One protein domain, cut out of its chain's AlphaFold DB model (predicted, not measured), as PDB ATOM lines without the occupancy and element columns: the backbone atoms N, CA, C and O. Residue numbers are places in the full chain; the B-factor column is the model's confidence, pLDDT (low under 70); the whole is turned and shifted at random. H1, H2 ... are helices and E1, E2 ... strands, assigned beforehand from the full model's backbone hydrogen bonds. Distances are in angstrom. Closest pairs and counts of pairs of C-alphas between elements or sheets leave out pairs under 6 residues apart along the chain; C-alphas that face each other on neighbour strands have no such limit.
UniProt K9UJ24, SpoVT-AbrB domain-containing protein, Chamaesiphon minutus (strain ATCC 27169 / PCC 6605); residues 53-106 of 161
ATOM      1  N   LYS A  53      49.615  14.744 -15.019       80.50
ATOM      2  CA  LYS A  53      49.707  15.789 -16.057       80.50
ATOM      3  C   LYS A  53      48.715  16.939 -15.841       80.50
ATOM      4  O   LYS A  53      49.078  18.090 -16.075       80.50
ATOM      5  N   ALA A  54      47.512  16.639 -15.345       82.94
ATOM      6  CA  ALA A  54      46.481  17.640 -15.061       82.94
ATOM      7  C   ALA A  54      46.920  18.613 -13.953       82.94
ATOM      8  O   ALA A  54      46.704  19.820 -14.060       82.94
ATOM      9  N   LEU A  55      47.624  18.105 -12.933       84.50
ATOM     10  CA  LEU A  55      48.224  18.938 -11.893       84.50
ATOM     11  C   LEU A  55      49.281  19.875 -12.485       84.50
ATOM     12  O   LEU A  55      49.269  21.066 -12.196       84.50
ATOM     13  N   LEU A  56      50.184  19.375 -13.335       83.75
ATOM     14  CA  LEU A  56      51.246  20.209 -13.915       83.75
ATOM     15  C   LEU A  56      50.700  21.340 -14.790       83.75
ATOM     16  O   LEU A  56      51.280  22.425 -14.804       83.75
ATOM     17  N   GLN A  57      49.602  21.095 -15.505       86.25
ATOM     18  CA  GLN A  57      48.930  22.118 -16.297       86.25
ATOM     19  C   GLN A  57      48.338  23.210 -15.397       86.25
ATOM     20  O   GLN A  57      48.688  24.379 -15.553       86.25
ATOM     21  N   ARG A  58      47.555  22.828 -14.380       82.75
ATOM     22  CA  ARG A  58      46.980  23.780 -13.417       82.75
ATOM     23  C   ARG A  58      48.052  24.551 -12.645       82.75
ATOM     24  O   ARG A  58      47.916  25.750 -12.442       82.75
ATOM     25  N   VAL A  59      49.157  23.909 -12.264       84.19
ATOM     26  CA  VAL A  59      50.283  24.579 -11.585       84.19
ATOM     27  C   VAL A  59      50.998  25.580 -12.494       84.19
ATOM     28  O   VAL A  59      51.470  26.600 -12.001       84.19
ATOM     29  N   LYS A  60      51.075  25.329 -13.807       84.38
ATOM     30  CA  LYS A  60      51.622  26.302 -14.766       84.38
ATOM     31  C   LYS A  60      50.693  27.501 -14.950       84.38
ATOM     32  O   LYS A  60      51.171  28.628 -14.910       84.38
ATOM     33  N   GLU A  61      49.391  27.266 -15.096       84.50
ATOM     34  CA  GLU A  61      48.375  28.325 -15.226       84.50
ATOM     35  C   GLU A  61      48.326  29.217 -13.970       84.50
ATOM     36  O   GLU A  61      48.280  30.445 -14.045       84.50
ATOM     37  N   LEU A  62      48.416  28.592 -12.794       80.88
ATOM     38  CA  LEU A  62      48.320  29.250 -11.491       80.88
ATOM     39  C   LEU A  62      49.687  29.646 -10.908       80.88
ATOM     40  O   LEU A  62      49.762  30.102  -9.769       80.88
ATOM     41  N   GLY A  63      50.773  29.510 -11.676       74.56
ATOM     42  CA  GLY A  63      52.147  29.770 -11.225       74.56
ATOM     43  C   GLY A  63      52.445  31.227 -10.855       74.56
ATOM     44  O   GLY A  63      53.510  31.509 -10.312       74.56
ATOM     45  N   HIS A  64      51.509  32.142 -11.126       77.19
ATOM     46  CA  HIS A  64      51.567  33.542 -10.711       77.19
ATOM     47  C   HIS A  64      51.070  33.770  -9.269       77.19
ATOM     48  O   HIS A  64      51.381  34.803  -8.680       77.19
ATOM     49  N   LEU A  65      50.317  32.826  -8.685       80.19
ATOM     50  CA  LEU A  65      49.838  32.908  -7.301       80.19
ATOM     51  C   LEU A  65      50.807  32.256  -6.308       80.19
ATOM     52  O   LEU A  65      51.688  31.463  -6.643       80.19
ATOM     53  N   ALA A  66      50.587  32.541  -5.024       81.12
ATOM     54  CA  ALA A  66      51.261  31.851  -3.938       81.12
ATOM     55  C   ALA A  66      50.949  30.343  -3.949       81.12
ATOM     56  O   ALA A  66      49.794  29.929  -4.043       81.12
ATOM     57  N   LYS A  67      51.978  29.516  -3.721       80.38
ATOM     58  CA  LYS A  67      51.910  28.036  -3.727       80.38
ATOM     59  C   LYS A  67      50.819  27.441  -2.819       80.38
ATOM     60  O   LYS A  67      50.349  26.329  -3.034       80.38
ATOM     61  N   ARG A  68      50.425  28.169  -1.768       81.69
ATOM     62  CA  ARG A  68      49.334  27.774  -0.863       81.69
ATOM     63  C   ARG A  68      47.963  27.901  -1.530       81.69
ATOM     64  O   ARG A  68      47.123  27.032  -1.331       81.69
ATOM     65  N   GLU A  69      47.748  28.944  -2.323       82.25
ATOM     66  CA  GLU A  69      46.492  29.154  -3.046       82.25
ATOM     67  C   GLU A  69      46.378  28.190  -4.229       82.25
ATOM     68  O   GLU A  69      45.331  27.570  -4.408       82.25
ATOM     69  N   THR A  70      47.481  27.937  -4.943       83.44
ATOM     70  CA  THR A  70      47.507  26.925  -6.012       83.44
ATOM     71  C   THR A  70      47.169  25.533  -5.476       83.44
ATOM     72  O   THR A  70      46.394  24.808  -6.090       83.44
ATOM     73  N   ALA A  71      47.696  25.162  -4.303       85.44
ATOM     74  CA  ALA A  71      47.399  23.881  -3.663       85.44
ATOM     75  C   ALA A  71      45.918  23.762  -3.257       85.44
ATOM     76  O   ALA A  71      45.312  22.716  -3.483       85.44
ATOM     77  N   LYS A  72      45.309  24.837  -2.730       84.88
ATOM     78  CA  LYS A  72      43.863  24.875  -2.446       84.88
ATOM     79  C   LYS A  72      43.031  24.685  -3.717       84.88
ATOM     80  O   LYS A  72      42.106  23.883  -3.713       84.88
ATOM     81  N   GLN A  73      43.383  25.378  -4.800       82.56
ATOM     82  CA  GLN A  73      42.702  25.266  -6.097       82.56
ATOM     83  C   GLN A  73      42.895  23.890  -6.751       82.56
ATOM     84  O   GLN A  73      42.016  23.427  -7.469       82.56
ATOM     85  N   CYS A  74      44.011  23.213  -6.470       84.12
ATOM     86  CA  CYS A  74      44.271  21.847  -6.928       84.12
ATOM     87  C   CYS A  74      43.601  20.759  -6.058       84.12
ATOM     88  O   CYS A  74      43.801  19.575  -6.325       84.12
ATOM     89  N   GLY A  75      42.839  21.135  -5.021       84.81
ATOM     90  CA  GLY A  75      42.128  20.197  -4.140       84.81
ATOM     91  C   GLY A  75      42.961  19.632  -2.981       84.81
ATOM     92  O   GLY A  75      42.516  18.710  -2.305       84.81
ATOM     93  N   TYR A  76      44.153  20.176  -2.702       86.56
ATOM     94  CA  TYR A  76      45.011  19.741  -1.589       86.56
ATOM     95  C   TYR A  76      44.630  20.440  -0.287       86.56
ATOM     96  O   TYR A  76      45.372  21.258   0.269       86.56
ATOM     97  N   VAL A  77      43.440  20.119   0.206       85.19
ATOM     98  CA  VAL A  77      42.904  20.650   1.455       85.19
ATOM     99  C   VAL A  77      42.527  19.487   2.364       85.19
ATOM    100  O   VAL A  77      41.871  18.538   1.954       85.19
ATOM    101  N   LYS A  78      42.970  19.553   3.618       83.12
ATOM    102  CA  LYS A  78      42.634  18.596   4.667       83.12
ATOM    103  C   LYS A  78      41.767  19.284   5.706       83.12
ATOM    104  O   LYS A  78      42.171  20.278   6.316       83.12
ATOM    105  N   THR A  79      40.595  18.717   5.935       81.44
ATOM    106  CA  THR A  79      39.717  19.111   7.035       81.44
ATOM    107  C   THR A  79      40.148  18.351   8.282       81.44
ATOM    108  O   THR A  79      40.178  17.122   8.299       81.44
ATOM    109  N   SER A  80      40.541  19.073   9.328       78.50
ATOM    110  CA  SER A  80      40.806  18.468  10.633       78.50
ATOM    111  C   SER A  80      39.486  18.082  11.306       78.50
ATOM    112  O   SER A  80      38.488  18.776  11.135       78.50
ATOM    113  N   ALA A  81      39.485  17.032  12.135       77.06
ATOM    114  CA  ALA A  81      38.315  16.605  12.913       77.06
ATOM    115  C   ALA A  81      37.725  17.715  13.814       77.06
ATOM    116  O   ALA A  81      36.558  17.661  14.176       77.06
ATOM    117  N   SER A  82      38.516  18.749  14.131       76.06
ATOM    118  CA  SER A  82      38.088  19.951  14.861       76.06
ATOM    119  C   SER A  82      37.504  21.057  13.954       76.06
ATOM    120  O   SER A  82      37.412  22.206  14.376       76.06
ATOM    121  N   GLY A  83      37.186  20.762  12.689       79.81
ATOM    122  CA  GLY A  83      36.605  21.715  11.729       79.81
ATOM    123  C   GLY A  83      37.599  22.697  11.093       79.81
ATOM    124  O   GLY A  83      37.231  23.480  10.223       79.81
ATOM    125  N   GLY A  84      38.876  22.659  11.484       81.44
ATOM    126  CA  GLY A  84      39.911  23.514  10.905       81.44
ATOM    127  C   GLY A  84      40.324  23.052   9.506       81.44
ATOM    128  O   GLY A  84      40.881  21.963   9.351       81.44
ATOM    129  N   VAL A  85      40.102  23.897   8.499       83.38
ATOM    130  CA  VAL A  85      40.532  23.667   7.113       83.38
ATOM    131  C   VAL A  85      42.007  24.048   6.964       83.38
ATOM    132  O   VAL A  85      42.389  25.200   7.179       83.38
ATOM    133  N   ARG A  86      42.861  23.085   6.606       83.00
ATOM    134  CA  ARG A  86      44.301  23.296   6.391       83.00
ATOM    135  C   ARG A  86      44.698  22.884   4.981       83.00
ATOM    136  O   ARG A  86      44.289  21.840   4.495       83.00
ATOM    137  N   THR A  87      45.536  23.682   4.330       86.56
ATOM    138  CA  THR A  87      46.129  23.314   3.037       86.56
ATOM    139  C   THR A  87      47.208  22.253   3.242       86.56
ATOM    140  O   THR A  87      48.134  22.465   4.028       86.56
ATOM    141  N   ASP A  88      47.119  21.138   2.522       86.25
ATOM    142  CA  ASP A  88      48.132  20.085   2.541       86.25
ATOM    143  C   ASP A  88      49.239  20.371   1.521       86.25
ATOM    144  O   ASP A  88      49.261  19.844   0.409       86.25
ATOM    145  N   LEU A  89      50.172  21.239   1.911       85.19
ATOM    146  CA  LEU A  89      51.329  21.572   1.077       85.19
ATOM    147  C   LEU A  89      52.235  20.360   0.833       85.19
ATOM    148  O   LEU A  89      52.795  20.241  -0.252       85.19
ATOM    149  N   SER A  90      52.365  19.466   1.815       84.81
ATOM    150  CA  SER A  90      53.199  18.267   1.699       84.81
ATOM    151  C   SER A  90      52.676  17.352   0.593       84.81
ATOM    152  O   SER A  90      53.412  17.048  -0.340       84.81
ATOM    153  N   GLY A  91      51.380  17.015   0.632       84.12
ATOM    154  CA  GLY A  91      50.752  16.195  -0.407       84.12
ATOM    155  C   GLY A  91      50.798  16.839  -1.797       84.12
ATOM    156  O   GLY A  91      50.994  16.144  -2.792       84.12
ATOM    157  N   PHE A  92      50.683  18.169  -1.872       87.50
ATOM    158  CA  PHE A  92      50.824  18.901  -3.132       87.50
ATOM    159  C   PHE A  92      52.234  18.771  -3.723       87.50
ATOM    160  O   PHE A  92      52.376  18.472  -4.907       87.50
ATOM    161  N   TYR A  93      53.286  18.968  -2.921       86.44
ATOM    162  CA  TYR A  93      54.660  18.833  -3.409       86.44
ATOM    163  C   TYR A  93      54.987  17.402  -3.829       86.44
ATOM    164  O   TYR A  93      55.575  17.216  -4.894       86.44
ATOM    165  N   ASP A  94      54.554  16.408  -3.053       84.44
ATOM    166  CA  ASP A  94      54.741  14.997  -3.390       84.44
ATOM    167  C   ASP A  94      54.091  14.674  -4.745       84.44
ATOM    168  O   ASP A  94      54.710  14.048  -5.605       84.44
ATOM    169  N   ALA A  95      52.886  15.191  -5.001       85.62
ATOM    170  CA  ALA A  95      52.190  14.996  -6.269       85.62
ATOM    171  C   ALA A  95      52.830  15.747  -7.449       85.62
ATOM    172  O   ALA A  95      52.868  15.214  -8.559       85.62
ATOM    173  N   VAL A  96      53.375  16.952  -7.233       86.81
ATOM    174  CA  VAL A  96      54.164  17.675  -8.251       86.81
ATOM    175  C   VAL A  96      55.417  16.881  -8.621       86.81
ATOM    176  O   VAL A  96      55.754  16.780  -9.802       86.81
ATOM    177  N   LEU A  97      56.122  16.338  -7.626       85.88
ATOM    178  CA  LEU A  97      57.336  15.546  -7.828       85.88
ATOM    179  C   LEU A  97      57.022  14.227  -8.544       85.88
ATOM    180  O   LEU A  97      57.668  13.914  -9.546       85.88
ATOM    181  N   ALA A  98      55.968  13.529  -8.116       83.62
ATOM    182  CA  ALA A  98      55.482  12.318  -8.768       83.62
ATOM    183  C   ALA A  98      55.068  12.582 -10.225       83.62
ATOM    184  O   ALA A  98      55.440  11.831 -11.126       83.62
ATOM    185  N   ALA A  99      54.373  13.693 -10.494       85.69
ATOM    186  CA  ALA A  99      53.981  14.081 -11.848       85.69
ATOM    187  C   ALA A  99      55.179  14.403 -12.758       85.69
ATOM    188  O   ALA A  99      55.096  14.213 -13.971       85.69
ATOM    189  N   LYS A 100      56.297  14.868 -12.188       82.81
ATOM    190  CA  LYS A 100      57.568  15.079 -12.900       82.81
ATOM    191  C   LYS A 100      58.377  13.792 -13.101       82.81
ATOM    192  O   LYS A 100      59.450  13.852 -13.691       82.81
ATOM    193  N   GLY A 101      57.879  12.645 -12.637       78.62
ATOM    194  CA  GLY A 101      58.554  11.354 -12.767       78.62
ATOM    195  C   GLY A 101      59.598  11.081 -11.684       78.62
ATOM    196  O   GLY A 101      60.345  10.111 -11.800       78.62
ATOM    197  N   VAL A 102      59.651  11.892 -10.621       77.94
ATOM    198  CA  VAL A 102      60.460  11.574  -9.440       77.94
ATOM    199  C   VAL A 102      59.706  10.512  -8.649       77.94
ATOM    200  O   VAL A 102      58.666  10.793  -8.053       77.94
ATOM    201  N   LYS A 103      60.212   9.275  -8.670       65.94
ATOM    202  CA  LYS A 103      59.707   8.199  -7.815       65.94
ATOM    203  C   LYS A 103      60.071   8.536  -6.371       65.94
ATOM    204  O   LYS A 103      61.207   8.350  -5.954       65.94
ATOM    205  N   LEU A 104      59.119   9.104  -5.637       65.62
ATOM    206  CA  LEU A 104      59.198   9.185  -4.186       65.62
ATOM    207  C   LEU A 104      58.813   7.797  -3.672       65.62
ATOM    208  O   LEU A 104      57.650   7.411  -3.778       65.62
ATOM    209  N   ASP A 105      59.783   7.025  -3.189       61.75
ATOM    210  CA  ASP A 105      59.498   5.739  -2.563       61.75
ATOM    211  C   ASP A 105      58.546   5.976  -1.380       61.75
ATOM    212  O   ASP A 105      58.926   6.549  -0.357       61.75
ATOM    213  N   GLU A 106      57.278   5.567  -1.513       60.38
ATOM    214  CA  GLU A 106      56.270   5.734  -0.453       60.38
ATOM    215  C   GLU A 106      56.630   4.953   0.821       60.38
ATOM    216  O   GLU A 106      56.128   5.248   1.908       60.38
TER     217      GLU A 106
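What this domain is: This is residues 53 to 106 of the 161 residues of the protein "SpoVT-AbrB domain-containing protein" of Chamaesiphon minutus (strain ATCC 27169 / PCC 6605) (UniProt K9UJ24). Three short helices stand steeply to one another, H1 and H2 along one side of H3, and a small two-stranded hairpin, E1 and E2, extends the body beyond the start of H3. The 54 printed residues run H1, H2, E1, E2, H3, mostly helix, with an antiparallel sheet E1 - E2. The whole is flat, 35 by 30 by 15 A, and only just compact, close to loose, with a radius of gyration of the C-alphas of 11.9 A.

How they stand to each other: Start with H1, residues 53 to 61; it touches H3, residues 89 to 99, closest at C-alphas 53 and 99, 6.2 A, at a steep tilt of 64 degrees. H2, residues 67 to 73, only just touches H3, with 3 pairs of C-alphas within 8 A, closest 71 and 92, 6.1 A. In the hairpin of E1, residues 77 to 79, and E2, residues 85 to 87, find N 78 and O 86 within hydrogen-bond range, 2.8 A. In H1, H2 and H3 every O i to N i+4 pair is within hydrogen-bond range.

Where its parts are: Find C-alpha 53 at (49.707, 15.789, -16.057); H1 runs 12.6 A from there. H3 runs 15.2 A to C-alpha 99 at (53.981, 14.081, -11.848).

The domain as a whole: The printed part has no cut, and its four links are tight. Residues 103 to 106 have pLDDT under 70.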